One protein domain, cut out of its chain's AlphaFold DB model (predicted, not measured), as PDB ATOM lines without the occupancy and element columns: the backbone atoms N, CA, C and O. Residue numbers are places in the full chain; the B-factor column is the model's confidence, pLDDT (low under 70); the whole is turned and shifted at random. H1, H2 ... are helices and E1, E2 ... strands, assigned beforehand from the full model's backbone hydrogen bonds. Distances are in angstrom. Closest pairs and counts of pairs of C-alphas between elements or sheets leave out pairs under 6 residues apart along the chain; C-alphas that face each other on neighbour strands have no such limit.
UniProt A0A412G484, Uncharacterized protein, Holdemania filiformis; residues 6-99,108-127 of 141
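AT A GLANCE: This is residues 6 to 99 and 108 to 127 of the 141 residues of an uncharacterized protein of Holdemania filiformis (UniProt A0A412G484). Picture a small helical body with a thin arm: H3 and H5 lie side by side, running opposite ways, H2 crosses and packs on both, and the hairpin of E1 and E2 lies far from this body, with residues 88 to 93 sticking out. H1 lies near H3, and the short H4 packs on H2. The printed part has 114 residues, with five named helices and two named strands in the order H1, H2, H3, H4, E1, E2, H5; the class is mostly helix, and the one sheet, E1 - E2, is antiparallel. The whole is loose, with a radius of gyration of the C-alphas of 17.3 A, and elongated, spanning 60 by 32 by 19 A, the arm making much of the length.

HOW THE PARTS SIT: Look first at E1, residues 87 to 89, and E2, residues 92 to 94: this hairpin is antiparallel at 176 degrees, with N 92 and O 89 at 3.0 A and N 89 and O 92 at 3.3 A, within hydrogen-bond range. Both strands are apart from H2, residues 21 to 37, and H3, residues 56 to 69, the two hubs, each touching three helices. H2 and H3 touch at a steep tilt of 63 degrees, opposite ways; their closest C-alphas, of Ala 28 and Glu 62, are 5.5 A apart. Residues 57 to 62 of H3 touch H5, residues 113 to 125, at a shallow tilt of 16 degrees, opposite ways; the closest C-alphas are those of Ala 58 and Ala 115, 4.2 A. Residues 32 to 36 of H2 touch H5 at a steep tilt of 50 degrees, the same way, closest at the C-alphas of Ala 36 and Thr 119, 6.6 A. Residues 23 to 27 of H2 touch H4, residues 72 to 75, closest at the C-alphas of Leu 24 and Val 72, 6.4 A. H3 and H4 only just touch, and only at the corner, with 3 pairs of C-alphas within 8 A, closest at Leu 66 and Ala 74, 7.0 A. H1, residues 6 to 11, is close to H3 but not clearly touching, about perpendicular at 83 degrees, with the C-alphas of Tyr 8 and Cys 60 closest, 6.3 A. Every O i to N i+4 pair is within hydrogen-bond range in H1, H2, H3 and H5; H4 is too short for one.

IN THESE COORDINATES: Find C-alpha 87 at (198.443, 250.380, 174.811), where E1 begins; E1 is 6.4 A long and E2 6.5 A. H2 runs 23.6 A from C-alpha 21 at (194.775, 221.049, 190.201), H3 20.1 A, and H5 18.5 A to C-alpha 125 at (194.508, 202.711, 168.086). H1 measures 7.5 A and H4 5.4 A.

THE WHOLE: The C-alphas farthest apart are those of Val 43 and Glu 90, 61.8 A. Residues 100 to 107 are not printed, and C-alphas 99 and 108 stand 15.2 A apart across this cut. The links H2 to H3 and H4 to E1 are long. In this predicted model the mean pLDDT of the printed part is 74.6; residues 70, 72 to 99 and 108 are under 70.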
ATOM      1  N   LYS A   6     199.060 211.933 191.765       84.25
ATOM      2  CA  LYS A   6     200.355 211.255 191.801       84.25
ATOM      3  C   LYS A   6     200.924 211.043 190.400       84.25
ATOM      4  O   LYS A   6     202.093 211.324 190.165       84.25
ATOM      5  N   TYR A   7     200.096 210.606 189.451       84.06
ATOM      6  CA  TYR A   7     200.514 210.442 188.058       84.06
ATOM      7  C   TYR A   7     200.930 211.786 187.451       84.06
ATOM      8  O   TYR A   7     201.982 211.892 186.820       84.06
ATOM      9  N   TYR A   8     200.133 212.829 187.683       84.75
ATOM     10  CA  TYR A   8     200.418 214.161 187.160       84.75
ATOM     11  C   TYR A   8     201.736 214.745 187.708       84.75
ATOM     12  O   TYR A   8     202.540 215.289 186.951       84.75
ATOM     13  N   ARG A   9     202.016 214.590 189.007       83.31
ATOM     14  CA  ARG A   9     203.239 215.126 189.627       83.31
ATOM     15  C   ARG A   9     204.474 214.256 189.416       83.31
ATOM     16  O   ARG A   9     205.527 214.792 189.101       83.31
ATOM     17  N   GLU A  10     204.369 212.943 189.601       84.81
ATOM     18  CA  GLU A  10     205.540 212.055 189.658       84.81
ATOM     19  C   GLU A  10     205.898 211.418 188.314       84.81
ATOM     20  O   GLU A  10     207.039 211.013 188.119       84.81
ATOM     21  N   ILE A  11     204.937 211.286 187.393       85.50
ATOM     22  CA  ILE A  11     205.168 210.646 186.087       85.50
ATOM     23  C   ILE A  11     205.206 211.701 184.990       85.50
ATOM     24  O   ILE A  11     206.120 211.707 184.169       85.50
ATOM     25  N   TRP A  12     204.217 212.594 184.977       85.50
ATOM     26  CA  TRP A  12     204.140 213.664 183.988       85.50
ATOM     27  C   TRP A  12     205.030 214.869 184.326       85.50
ATOM     28  O   TRP A  12     205.438 215.583 183.416       85.50
ATOM     29  N   MET A  13     205.400 215.050 185.600       85.69
ATOM     30  CA  MET A  13     206.207 216.181 186.088       85.69
ATOM     31  C   MET A  13     205.523 217.544 185.902       85.69
ATOM     32  O   MET A  13     206.173 218.544 185.604       85.69
ATOM     33  N   GLY A  14     204.203 217.588 186.097       82.00
ATOM     34  CA  GLY A  14     203.416 218.814 185.993       82.00
ATOM     35  C   GLY A  14     203.726 219.845 187.085       82.00
ATOM     36  O   GLY A  14     204.134 219.513 188.206       82.00
ATOM     37  N   THR A  15     203.522 221.124 186.763       81.75
ATOM     38  CA  THR A  15     203.895 222.261 187.624       81.75
ATOM     39  C   THR A  15     202.729 222.864 188.410       81.75
ATOM     40  O   THR A  15     202.981 223.587 189.375       81.75
ATOM     41  N   VAL A  16     201.481 222.525 188.067       82.25
ATOM     42  CA  VAL A  16     200.259 223.099 188.663       82.25
ATOM     43  C   VAL A  16     200.177 222.877 190.174       82.25
ATOM     44  O   VAL A  16     200.505 221.803 190.689       82.25
ATOM     45  N   THR A  17     199.740 223.903 190.904       80.19
ATOM     46  CA  THR A  17     199.618 223.882 192.370       80.19
ATOM     47  C   THR A  17     198.539 222.902 192.859       80.19
ATOM     48  O   THR A  17     197.630 222.526 192.123       80.19
ATOM     49  N   TYR A  18     198.627 222.468 194.122       76.69
ATOM     50  CA  TYR A  18     197.649 221.537 194.713       76.69
ATOM     51  C   TYR A  18     196.227 222.110 194.774       76.69
ATOM     52  O   TYR A  18     195.267 221.347 194.740       76.69
ATOM     53  N   GLU A  19     196.098 223.432 194.877       80.62
ATOM     54  CA  GLU A  19     194.811 224.120 195.012       80.62
ATOM     55  C   GLU A  19     194.099 224.264 193.661       80.62
ATOM     56  O   GLU A  19     192.887 224.073 193.576       80.62
ATOM     57  N   GLU A  20     194.851 224.534 192.593       78.94
ATOM     58  CA  GLU A  20     194.310 224.712 191.239       78.94
ATOM     59  C   GLU A  20     194.059 223.377 190.529       78.94
ATOM     60  O   GLU A  20     193.168 223.271 189.681       78.94
ATOM     61  N   TYR A  21     194.822 222.338 190.883       83.50
ATOM     62  CA  TYR A  21     194.775 221.049 190.201       83.50
ATOM     63  C   TYR A  21     193.373 220.423 190.121       83.50
ATOM     64  O   TYR A  21     192.994 220.029 189.021       83.50
ATOM     65  N   PRO A  22     192.566 220.325 191.198       85.75
ATOM     66  CA  PRO A  22     191.269 219.649 191.129       85.75
ATOM     67  C   PRO A  22     190.299 220.317 190.150       85.75
ATOM     68  O   PRO A  22     189.561 219.631 189.442       85.75
ATOM     69  N   GLN A  23     190.321 221.650 190.090       84.94
ATOM     70  CA  GLN A  23     189.457 222.426 189.202       84.94
ATOM     71  C   GLN A  23     189.898 222.262 187.746       84.94
ATOM     72  O   GLN A  23     189.081 221.949 186.880       84.94
ATOM     73  N   LEU A  24     191.204 222.387 187.485       85.19
ATOM     74  CA  LEU A  24     191.766 222.212 186.146       85.19
ATOM     75  C   LEU A  24     191.644 220.772 185.645       85.19
ATOM     76  O   LEU A  24     191.354 220.566 184.472       85.19
ATOM     77  N   ALA A  25     191.806 219.778 186.517       87.31
ATOM     78  CA  ALA A  25     191.663 218.370 186.164       87.31
ATOM     79  C   ALA A  25     190.229 218.037 185.740       87.31
ATOM     80  O   ALA A  25     190.038 217.377 184.723       87.31
ATOM     81  N   SER A  26     189.227 218.539 186.470       87.25
ATOM     82  CA  SER A  26     187.821 218.342 186.101       87.25
ATOM     83  C   SER A  26     187.469 219.013 184.771       87.25
ATOM     84  O   SER A  26     186.691 218.457 183.998       87.25
ATOM     85  N   LEU A  27     188.027 220.196 184.495       85.94
ATOM     86  CA  LEU A  27     187.819 220.892 183.221       85.94
ATOM     87  C   LEU A  27     188.512 220.178 182.063       85.94
ATOM     88  O   LEU A  27     187.893 219.940 181.031       85.94
ATOM     89  N   ALA A  28     189.771 219.789 182.248       87.81
ATOM     90  CA  ALA A  28     190.527 219.034 181.261       87.81
ATOM     91  C   ALA A  28     189.836 217.711 180.904       87.81
ATOM     92  O   ALA A  28     189.785 217.345 179.732       87.81
ATOM     93  N   GLU A  29     189.269 217.013 181.895       89.31
ATOM     94  CA  GLU A  29     188.487 215.797 181.664       89.31
ATOM     95  C   GLU A  29     187.276 216.070 180.773       89.31
ATOM     96  O   GLU A  29     187.135 215.417 179.744       89.31
ATOM     97  N   MET A  30     186.483 217.093 181.094       87.50
ATOM     98  CA  MET A  30     185.319 217.492 180.298       87.50
ATOM     99  C   MET A  30     185.691 217.864 178.850       87.50
ATOM    100  O   MET A  30     185.027 217.444 177.900       87.50
ATOM    101  N   ILE A  31     186.766 218.634 178.663       87.38
ATOM    102  CA  ILE A  31     187.225 219.083 177.342       87.38
ATOM    103  C   ILE A  31     187.713 217.890 176.512       87.38
ATOM    104  O   ILE A  31     187.280 217.702 175.375       87.38
ATOM    105  N   VAL A  32     188.575 217.042 177.077       88.06
ATOM    106  CA  VAL A  32     189.113 215.870 176.371       88.06
ATOM    107  C   VAL A  32     188.019 214.840 176.086       88.06
ATOM    108  O   VAL A  32     188.015 214.245 175.009       88.06
ATOM    109  N   GLU A  33     187.081 214.646 177.013       88.88
ATOM    110  CA  GLU A  33     185.931 213.762 176.840       88.88
ATOM    111  C   GLU A  33     185.009 214.242 175.721       88.88
ATOM    112  O   GLU A  33     184.736 213.477 174.797       88.88
ATOM    113  N   SER A  34     184.599 215.512 175.743       85.75
ATOM    114  CA  SER A  34     183.753 216.083 174.687       85.75
ATOM    115  C   SER A  34     184.432 216.016 173.314       85.75
ATOM    116  O   SER A  34     183.791 215.685 172.312       85.75
ATOM    117  N   PHE A  35     185.747 216.245 173.264       88.25
ATOM    118  CA  PHE A  35     186.530 216.096 172.044       88.25
ATOM    119  C   PHE A  35     186.583 214.642 171.563       88.25
ATOM    120  O   PHE A  35     186.455 214.393 170.365       88.25
ATOM    121  N   ALA A  36     186.760 213.673 172.466       86.88
ATOM    122  CA  ALA A  36     186.791 212.260 172.102       86.88
ATOM    123  C   ALA A  36     185.425 211.768 171.601       86.88
ATOM    124  O   ALA A  36     185.349 211.123 170.555       86.88
ATOM    125  N   GLN A  37     184.353 212.126 172.313       86.31
ATOM    126  CA  GLN A  37     182.977 211.737 172.001       86.31
ATOM    127  C   GLN A  37     182.498 212.269 170.650       86.31
ATOM    128  O   GLN A  37     181.730 211.591 169.976       86.31
ATOM    129  N   ALA A  38     183.012 213.412 170.189       86.25
ATOM    130  CA  ALA A  38     182.700 213.944 168.861       86.25
ATOM    131  C   ALA A  38     183.123 213.027 167.692       86.25
ATOM    132  O   ALA A  38     182.706 213.252 166.556       86.25
ATOM    133  N   TYR A  39     183.947 212.007 167.954       84.50
ATOM    134  CA  TYR A  39     184.366 211.001 166.974       84.50
ATOM    135  C   TYR A  39     183.742 209.616 167.201       84.50
ATOM    136  O   TYR A  39     184.044 208.692 166.443       84.50
ATOM    137  N   LEU A  40     182.906 209.454 168.226       82.88
ATOM    138  CA  LEU A  40     182.222 208.198 168.531       82.88
ATOM    139  C   LEU A  40     180.834 208.169 167.881       82.88
ATOM    140  O   LEU A  40     180.245 209.207 167.583       82.88
ATOM    141  N   SER A  41     180.316 206.963 167.640       78.69
ATOM    142  CA  SER A  41     178.920 206.775 167.234       78.69
ATOM    143  C   SER A  41     178.004 206.811 168.462       78.69
ATOM    144  O   SER A  41     178.456 206.506 169.563       78.69
ATOM    145  N   ASP A  42     176.709 207.096 168.284       76.44
ATOM    146  CA  ASP A  42     175.731 207.088 169.391       76.44
ATOM    147  C   ASP A  42     175.692 205.750 170.155       76.44
ATOM    148  O   ASP A  42     175.340 205.708 171.330       76.44
ATOM    149  N   VAL A  43     176.060 204.648 169.491       75.62
ATOM    150  CA  VAL A  43     176.082 203.295 170.072       75.62
ATOM    151  C   VAL A  43     177.328 203.066 170.934       75.62
ATOM    152  O   VAL A  43     177.282 202.284 171.880       75.62
ATOM    153  N   ASP A  44     178.421 203.763 170.623       76.25
ATOM    154  CA  ASP A  44     179.714 203.655 171.305       76.25
ATOM    155  C   ASP A  44     179.959 204.820 172.275       76.25
ATOM    156  O   ASP A  44     181.068 204.981 172.789       76.25
ATOM    157  N   LEU A  45     178.948 205.666 172.499       79.88
ATOM    158  CA  LEU A  45     179.054 206.845 173.343       79.88
ATOM    159  C   LEU A  45     179.143 206.418 174.811       79.88
ATOM    160  O   LEU A  45     178.142 206.144 175.470       79.88
ATOM    161  N   VAL A  46     180.371 206.359 175.314       80.19
ATOM    162  CA  VAL A  46     180.672 205.998 176.698       80.19
ATOM    163  C   VAL A  46     181.515 207.086 177.365       80.19
ATOM    164  O   VAL A  46     182.186 207.864 176.672       80.19
ATOM    165  N   PRO A  47     181.501 207.166 178.707       79.31
ATOM    166  CA  PRO A  47     182.380 208.068 179.430       79.31
ATOM    167  C   PRO A  47     183.857 207.814 179.112       79.31
ATOM    168  O   PRO A  47     184.255 206.673 178.864       79.31
ATOM    169  N   LEU A  48     184.710 208.838 179.223       77.44
ATOM    170  CA  LEU A  48     186.154 208.704 178.948       77.44
ATOM    171  C   LEU A  48     186.822 207.582 179.777       77.44
ATOM    172  O   LEU A  48     187.781 206.962 179.326       77.44
ATOM    173  N   SER A  49     186.310 207.285 180.981       76.06
ATOM    174  CA  SER A  49     186.777 206.161 181.820       76.06
ATOM    175  C   SER A  49     186.520 204.773 181.264       76.06
ATOM    176  O   SER A  49     187.180 203.833 181.699       76.06
ATOM    177  N   GLU A  50     185.544 204.634 180.383       77.31
ATOM    178  CA  GLU A  50     185.116 203.346 179.844       77.31
ATOM    179  C   GLU A  50     185.733 203.073 178.466       77.31
ATOM    180  O   GLU A  50     185.700 201.942 177.979       77.31
ATOM    181  N   LEU A  51     186.368 204.080 177.854       75.44
ATOM    182  CA  LEU A  51     187.115 203.911 176.614       75.44
ATOM    183  C   LEU A  51     188.386 203.085 176.838       75.44
ATOM    184  O   LEU A  51     189.134 203.281 177.793       75.44
ATOM    185  N   GLN A  52     188.686 202.193 175.891       70.19
ATOM    186  CA  GLN A  52     189.812 201.250 175.961       70.19
ATOM    187  C   GLN A  52     191.203 201.894 175.721       70.19
ATOM    188  O   GLN A  52     192.106 201.243 175.199       70.19
ATOM    189  N   GLY A  53     191.406 203.177 176.045       74.38
ATOM    190  CA  GLY A  53     192.617 203.949 175.715       74.38
ATOM    191  C   GLY A  53     193.245 204.653 176.906       74.38
ATOM    192  O   GLY A  53     192.580 204.953 177.894       74.38
ATOM    193  N   ASP A  54     194.543 204.950 176.801       83.94
ATOM    194  CA  ASP A  54     195.255 205.698 177.839       83.94
ATOM    195  C   ASP A  54     195.237 207.202 177.543       83.94
ATOM    196  O   ASP A  54     196.160 207.763 176.950       83.94
ATOM    197  N   TYR A  55     194.177 207.868 177.997       87.44
ATOM    198  CA  TYR A  55     194.004 209.314 177.838       87.44
ATOM    199  C   TYR A  55     194.727 210.139 178.906       87.44
ATOM    200  O   TYR A  55     194.686 211.368 178.855       87.44
ATOM    201  N   ARG A  56     195.436 209.515 179.861       88.69
ATOM    202  CA  ARG A  56     196.064 210.235 180.985       88.69
ATOM    203  C   ARG A  56     197.036 211.310 180.512       88.69
ATOM    204  O   ARG A  56     197.038 212.411 181.044       88.69
ATOM    205  N   LYS A  57     197.817 211.021 179.468       87.88
ATOM    206  CA  LYS A  57     198.751 211.994 178.878       87.88
ATOM    207  C   LYS A  57     198.038 213.156 178.190       87.88
ATOM    208  O   LYS A  57     198.541 214.272 178.237       87.88
ATOM    209  N   ALA A  58     196.892 212.899 177.556       88.12
ATOM    210  CA  ALA A  58     196.089 213.953 176.946       88.12
ATOM    211  C   ALA A  58     195.523 214.887 178.023       88.12
ATOM    212  O   ALA A  58     195.646 216.098 177.892       88.12
ATOM    213  N   LEU A  59     195.017 214.322 179.125       89.19
ATOM    214  CA  LEU A  59     194.543 215.087 180.279       89.19
ATOM    215  C   LEU A  59     195.655 215.926 180.911       89.19
ATOM    216  O   LEU A  59     195.453 217.109 181.151       89.19
ATOM    217  N   CYS A  60     196.843 215.359 181.139       89.38
ATOM    218  CA  CYS A  60     197.960 216.130 181.685       89.38
ATOM    219  C   CYS A  60     198.366 217.300 180.774       89.38
ATOM    220  O   CYS A  60     198.583 218.408 181.257       89.38
ATOM    221  N   ALA A  61     198.446 217.059 179.460       87.44
ATOM    222  CA  ALA A  61     198.778 218.094 178.485       87.44
ATOM    223  C   ALA A  61     197.715 219.200 178.415       87.44
ATOM    224  O   ALA A  61     198.050 220.350 178.137       87.44
ATOM    225  N   GLU A  62     196.450 218.855 178.661       88.56
ATOM    226  CA  GLU A  62     195.359 219.820 178.738       88.56
ATOM    227  C   GLU A  62     195.414 220.637 180.033       88.56
ATOM    228  O   GLU A  62     195.300 221.854 179.990       88.56
ATOM    229  N   ILE A  63     195.688 220.002 181.175       88.06
ATOM    230  CA  ILE A  63     195.859 220.690 182.466       88.06
ATOM    231  C   ILE A  63     196.984 221.729 182.388       88.06
ATOM    232  O   ILE A  63     196.797 222.872 182.810       88.06
ATOM    233  N   ASP A  64     198.137 221.353 181.824       86.69
ATOM    234  CA  ASP A  64     199.260 222.277 181.645       86.69
ATOM    235  C   ASP A  64     198.885 223.429 180.710       86.69
ATOM    236  O   ASP A  64     199.221 224.582 180.977       86.69
ATOM    237  N   PHE A  65     198.156 223.133 179.633       84.62
ATOM    238  CA  PHE A  65     197.708 224.150 178.694       84.62
ATOM    239  C   PHE A  65     196.759 225.147 179.357       84.62
ATOM    240  O   PHE A  65     197.057 226.341 179.340       84.62
ATOM    241  N   LEU A  66     195.696 224.669 180.013       83.50
ATOM    242  CA  LEU A  66     194.754 225.498 180.767       83.50
ATOM    243  C   LEU A  66     195.485 226.379 181.782       83.50
ATOM    244  O   LEU A  66     195.240 227.581 181.831       83.50
ATOM    245  N   HIS A  67     196.445 225.827 182.529       84.00
ATOM    246  CA  HIS A  67     197.263 226.612 183.454       84.00
ATOM    247  C   HIS A  67     198.042 227.730 182.742       84.00
ATOM    248  O   HIS A  67     198.036 228.871 183.202       84.00
ATOM    249  N   THR A  68     198.661 227.445 181.591       78.88
ATOM    250  CA  THR A  68     199.438 228.452 180.843       78.88
ATOM    251  C   THR A  68     198.604 229.563 180.220       78.88
ATOM    252  O   THR A  68     199.108 230.675 180.062       78.88
ATOM    253  N   ILE A  69     197.349 229.293 179.861       75.19
ATOM    254  CA  ILE A  69     196.502 230.280 179.184       75.19
ATOM    255  C   ILE A  69     195.704 231.162 180.147       75.19
ATOM    256  O   ILE A  69     195.056 232.083 179.667       75.19
ATOM    257  N   GLY A  70     195.771 230.928 181.464       69.19
ATOM    258  CA  GLY A  70     195.078 231.727 182.486       69.19
ATOM    259  C   GLY A  70     194.176 230.930 183.437       69.19
ATOM    260  O   GLY A  70     193.374 231.514 184.154       69.19
ATOM    261  N   GLY A  71     194.292 229.602 183.456       72.31
ATOM    262  CA  GLY A  71     193.581 228.731 184.384       72.31
ATOM    263  C   GLY A  71     192.097 228.562 184.054       72.31
ATOM    264  O   GLY A  71     191.700 228.504 182.892       72.31
ATOM    265  N   VAL A  72     191.271 228.455 185.097       67.75
ATOM    266  CA  VAL A  72     189.821 228.207 184.994       67.75
ATOM    267  C   VAL A  72     189.100 229.326 184.236       67.75
ATOM    268  O   VAL A  72     188.196 229.046 183.450       67.75
ATOM    269  N   ASP A  73     189.535 230.575 184.406       64.62
ATOM    270  CA  ASP A  73     188.915 231.737 183.764       64.62
ATOM    271  C   ASP A  73     189.097 231.718 182.237       64.62
ATOM    272  O   ASP A  73     188.202 232.117 181.491       64.62
ATOM    273  N   ALA A  74     190.208 231.150 181.753       62.72
ATOM    274  CA  ALA A  74     190.469 230.954 180.329       62.72
ATOM    275  C   ALA A  74     189.482 229.990 179.659       62.72
ATOM    276  O   ALA A  74     189.154 230.152 178.485       62.72
ATOM    277  N   ALA A  75     189.021 228.980 180.401       58.22
ATOM    278  CA  ALA A  75     188.212 227.889 179.865       58.22
ATOM    279  C   ALA A  75     186.795 228.324 179.455       58.22
ATOM    280  O   ALA A  75     186.173 227.663 178.627       58.22
ATOM    281  N   PHE A  76     186.293 229.439 180.002       59.41
ATOM    282  CA  PHE A  76     184.929 229.936 179.778       59.41
ATOM    283  C   PHE A  76     184.876 231.311 179.091       59.41
ATOM    284  O   PHE A  76     183.868 232.012 179.181       59.41
ATOM    285  N   GLY A  77     185.948 231.712 178.400       53.12
ATOM    286  CA  GLY A  77     186.001 232.995 177.689       53.12
ATOM    287  C   GLY A  77     186.242 234.206 178.596       53.12
ATOM    288  O   GLY A  77     185.904 235.331 178.225       53.12
ATOM    289  N   GLY A  78     186.818 233.994 179.784       44.50
ATOM    290  CA  GLY A  78     187.310 235.073 180.631       44.50
ATOM    291  C   GLY A  78     188.426 235.838 179.924       44.50
ATOM    292  O   GLY A  78     189.343 235.250 179.349       44.50
ATOM    293  N   GLN A  79     188.333 237.169 179.938       47.03
ATOM    294  CA  GLN A  79     189.366 238.056 179.407       47.03
ATOM    295  C   GLN A  79     190.661 237.882 180.214       47.03
ATOM    296  O   GLN A  79     190.867 238.545 181.231       47.03
ATOM    297  N   ASN A  80     191.539 236.982 179.780       44.41
ATOM    298  CA  ASN A  80     192.875 236.854 180.355       44.41
ATOM    299  C   ASN A  80     193.746 238.043 179.953       44.41
ATOM    300  O   ASN A  80     193.430 238.763 179.016       44.41
ATOM    301  N   GLN A  81     194.871 238.256 180.640       44.69
ATOM    302  CA  GLN A  81     195.800 239.376 180.396       44.69
ATOM    303  C   GLN A  81     196.352 239.471 178.955       44.69
ATOM    304  O   GLN A  81     196.966 240.472 178.592       44.69
ATOM    305  N   THR A  82     196.114 238.465 178.114       45.91
ATOM    306  CA  THR A  82     196.275 238.520 176.653       45.91
ATOM    307  C   THR A  82     195.267 239.439 175.950       45.91
ATOM    308  O   THR A  82     195.483 239.783 174.793       45.91
ATOM    309  N   ASP A  83     194.226 239.894 176.646       43.38
ATOM    310  CA  ASP A  83     193.203 240.835 176.181       43.38
ATOM    311  C   ASP A  83     193.565 242.302 176.502       43.38
ATOM    312  O   ASP A  83     192.708 243.183 176.611       43.38
ATOM    313  N   LEU A  84     194.864 242.599 176.642       46.19
ATOM    314  CA  LEU A  84     195.406 243.960 176.560       46.19
ATOM    315  C   LEU A  84     195.230 244.481 175.121       46.19
ATOM    316  O   LEU A  84     196.162 244.505 174.318       46.19
ATOM    317  N   LYS A  85     194.000 244.889 174.787       51.38
ATOM    318  CA  LYS A  85     193.581 245.249 173.423       51.38
ATOM    319  C   LYS A  85     194.293 246.467 172.841       51.38
ATOM    320  O   LYS A  85     194.364 246.596 171.620       51.38
ATOM    321  N   THR A  86     194.814 247.386 173.654       45.59
ATOM    322  CA  THR A  86     195.549 248.552 173.137       45.59
ATOM    323  C   THR A  86     196.347 249.231 174.246       45.59
ATOM    324  O   THR A  86     195.776 249.664 175.245       45.59
ATOM    325  N   LEU A  87     197.657 249.400 174.058       49.00
ATOM    326  CA  LEU A  87     198.443 250.380 174.811       49.00
ATOM    327  C   LEU A  87     198.575 251.627 173.933       49.00
ATOM    328  O   LEU A  87     199.256 251.594 172.908       49.00
ATOM    329  N   LYS A  88     197.889 252.709 174.317       39.78
ATOM    330  CA  LYS A  88     198.077 254.039 173.728       39.78
ATOM    331  C   LYS A  88     199.015 254.845 174.613       39.78
ATOM    332  O   LYS A  88     198.637 255.249 175.708       39.78
ATOM    333  N   THR A  89     200.217 255.106 174.121       51.91
ATOM    334  CA  THR A  89     201.047 256.227 174.582       51.91
ATOM    335  C   THR A  89     201.013 257.323 173.524       51.91
ATOM    336  O   THR A  89     200.729 257.045 172.362       51.91
ATOM    337  N   GLU A  90     201.281 258.571 173.925       53.53
ATOM    338  CA  GLU A  90     201.035 259.799 173.141       53.53
ATOM    339  C   GLU A  90     201.549 259.782 171.687       53.53
ATOM    340  O   GLU A  90     201.040 260.543 170.873       53.53
ATOM    341  N   ASN A  91     202.488 258.892 171.332       48.91
ATOM    342  CA  ASN A  91     203.068 258.787 169.990       48.91
ATOM    343  C   ASN A  91     203.102 257.366 169.382       48.91
ATOM    344  O   ASN A  91     203.636 257.212 168.285       48.91
ATOM    345  N   PHE A  92     202.578 256.327 170.048       42.22
ATOM    346  CA  PHE A  92     202.604 254.948 169.531       42.22
ATOM    347  C   PHE A  92     201.340 254.165 169.912       42.22
ATOM    348  O   PHE A  92     200.947 254.121 171.077       42.22
ATOM    349  N   GLU A  93     200.730 253.513 168.919       42.41
ATOM    350  CA  GLU A  93     199.607 252.588 169.089       42.41
ATOM    351  C   GLU A  93     200.067 251.175 168.715       42.41
ATOM    352  O   GLU A  93     200.380 250.894 167.558       42.41
ATOM    353  N   PHE A  94     200.128 250.284 169.707       41.78
ATOM    354  CA  PHE A  94     200.320 248.854 169.477       41.78
ATOM    355  C   PHE A  94     198.956 248.163 169.541       41.78
ATOM    356  O   PHE A  94     198.375 248.029 170.617       41.78
ATOM    357  N   SER A  95     198.447 247.725 168.388       43.09
ATOM    358  CA  SER A  95     197.282 246.841 168.298       43.09
ATOM    359  C   SER A  95     197.753 245.398 168.110       43.09
ATOM    360  O   SER A  95     198.281 245.050 167.048       43.09
ATOM    361  N   TYR A  96     197.551 244.544 169.111       43.25
ATOM    362  CA  TYR A  96     197.611 243.102 168.888       43.25
ATOM    363  C   TYR A  96     196.380 242.723 168.063       43.25
ATOM    364  O   TYR A  96     195.251 242.881 168.508       43.25
ATOM    365  N   SER A  97     196.586 242.310 166.811       40.31
ATOM    366  CA  SER A  97     195.480 241.832 165.978       40.31
ATOM    367  C   SER A  97     194.911 240.536 166.565       40.31
ATOM    368  O   SER A  97     195.677 239.618 166.860       40.31
ATOM    369  N   ASP A  98     193.579 240.469 166.682       46.00
ATOM    370  CA  ASP A  98     192.711 239.359 167.141       46.00
ATOM    371  C   ASP A  98     192.853 238.043 166.337       46.00
ATOM    372  O   ASP A  98     191.912 237.277 166.148       46.00
ATOM    373  N   ARG A  99     194.025 237.749 165.775       40.88
ATOM    374  CA  ARG A  99     194.211 236.670 164.797       40.88
ATOM    375  C   ARG A  99     194.721 235.351 165.363       40.88
ATOM    376  O   ARG A  99     195.115 234.493 164.582       40.88
ATOM    377  N   GLY A 108     184.391 226.338 171.152       66.19
ATOM    378  CA  GLY A 108     184.528 227.464 172.086       66.19
ATOM    379  C   GLY A 108     185.210 227.112 173.412       66.19
ATOM    380  O   GLY A 108     185.251 227.954 174.302       66.19
ATOM    381  N   MET A 109     185.741 225.892 173.545       75.50
ATOM    382  CA  MET A 109     186.605 225.485 174.651       75.50
ATOM    383  C   MET A 109     188.064 225.460 174.179       75.50
ATOM    384  O   MET A 109     188.331 224.937 173.091       75.50
ATOM    385  N   PRO A 110     189.017 225.975 174.971       77.12
ATOM    386  CA  PRO A 110     190.429 225.836 174.650       77.12
ATOM    387  C   PRO A 110     190.820 224.355 174.706       77.12
ATOM    388  O   PRO A 110     190.514 223.677 175.677       77.12
ATOM    389  N   LEU A 111     191.475 223.856 173.658       81.00
ATOM    390  CA  LEU A 111     192.012 222.500 173.584       81.00
ATOM    391  C   LEU A 111     193.481 222.559 173.158       81.00
ATOM    392  O   LEU A 111     193.837 223.049 172.081       81.00
ATOM    393  N   SER A 112     194.351 221.980 173.976       84.25
ATOM    394  CA  SER A 112     195.774 221.869 173.685       84.25
ATOM    395  C   SER A 112     196.002 221.113 172.371       84.25
ATOM    396  O   SER A 112     195.517 219.987 172.204       84.25
ATOM    397  N   PRO A 113     196.824 221.639 171.443       81.81
ATOM    398  CA  PRO A 113     197.211 220.906 170.237       81.81
ATOM    399  C   PRO A 113     197.862 219.548 170.548       81.81
ATOM    400  O   PRO A 113     197.719 218.590 169.781       81.81
ATOM    401  N   ILE A 114     198.556 219.448 171.690       84.31
ATOM    402  CA  ILE A 114     199.174 218.203 172.159       84.31
ATOM    403  C   ILE A 114     198.100 217.243 172.670       84.31
ATOM    404  O   ILE A 114     198.093 216.085 172.248       84.31
ATOM    405  N   ALA A 115     197.174 217.714 173.515       85.81
ATOM    406  CA  ALA A 115     196.066 216.889 173.999       85.81
ATOM    407  C   ALA A 115     195.232 216.364 172.826       85.81
ATOM    408  O   ALA A 115     195.014 215.161 172.717       85.81
ATOM    409  N   ARG A 116     194.901 217.231 171.862       87.00
ATOM    410  CA  ARG A 116     194.227 216.867 170.610       87.00
ATOM    411  C   ARG A 116     194.937 215.731 169.877       87.00
ATOM    412  O   ARG A 116     194.313 214.738 169.504       87.00
ATOM    413  N   SER A 117     196.243 215.868 169.651       86.06
ATOM    414  CA  SER A 117     197.038 214.864 168.937       86.06
ATOM    415  C   SER A 117     197.060 213.519 169.668       86.06
ATOM    416  O   SER A 117     196.885 212.469 169.043       86.06
ATOM    417  N   LEU A 118     197.216 213.544 170.995       88.19
ATOM    418  CA  LEU A 118     197.220 212.350 171.839       88.19
ATOM    419  C   LEU A 118     195.853 211.661 171.848       88.19
ATOM    420  O   LEU A 118     195.791 210.456 171.608       88.19
ATOM    421  N   THR A 119     194.763 212.410 172.015       86.94
ATOM    422  CA  THR A 119     193.398 211.866 171.983       86.94
ATOM    423  C   THR A 119     193.083 211.231 170.631       86.94
ATOM    424  O   THR A 119     192.606 210.098 170.577       86.94
ATOM    425  N   LEU A 120     193.439 211.887 169.519       88.06
ATOM    426  CA  LEU A 120     193.295 211.299 168.180       88.06
ATOM    427  C   LEU A 120     194.174 210.052 167.994       88.06
ATOM    428  O   LEU A 120     193.797 209.131 167.275       88.06
ATOM    429  N   SER A 121     195.363 210.006 168.596       86.62
ATOM    430  CA  SER A 121     196.232 208.826 168.544       86.62
ATOM    431  C   SER A 121     195.584 207.626 169.240       86.62
ATOM    432  O   SER A 121     195.530 206.543 168.656       86.62
ATOM    433  N   GLU A 122     195.027 207.821 170.435       86.88
ATOM    434  CA  GLU A 122     194.327 206.763 171.174       86.88
ATOM    435  C   GLU A 122     193.061 206.295 170.440       86.88
ATOM    436  O   GLU A 122     192.881 205.096 170.226       86.88
ATOM    437  N   LEU A 123     192.250 207.220 169.922       84.94
ATOM    438  CA  LEU A 123     191.074 206.882 169.111       84.94
ATOM    439  C   LEU A 123     191.436 206.129 167.817       84.94
ATOM    440  O   LEU A 123     190.703 205.241 167.378       84.94
ATOM    441  N   ARG A 124     192.585 206.431 167.193       84.62
ATOM    442  CA  ARG A 124     193.092 205.656 166.044       84.62
ATOM    443  C   ARG A 124     193.480 204.238 166.438       84.62
ATOM    444  O   ARG A 124     193.169 203.321 165.684       84.62
ATOM    445  N   LYS A 125     194.140 204.049 167.585       84.00
ATOM    446  CA  LYS A 125     194.508 202.711 168.086       84.00
ATOM    447  C   LYS A 125     193.275 201.849 168.348       84.00
ATOM    448  O   LYS A 125     193.306 200.658 168.065       84.00
ATOM    449  N   GLN A 126     192.198 202.463 168.829       80.00
ATOM    450  CA  GLN A 126     190.907 201.809 169.057       80.00
ATOM    451  C   GLN A 126     190.110 201.564 167.765       80.00
ATOM    452  O   GLN A 126     189.130 200.829 167.770       80.00
ATOM    453  N   GLY A 127     190.528 202.150 166.641       79.00
ATOM    454  CA  GLY A 127     189.902 201.947 165.337       79.00
ATOM    455  C   GLY A 127     188.801 202.948 164.979       79.00
ATOM    456  O   GLY A 127     188.420 202.981 163.808       79.00
TER     457      GLY A 127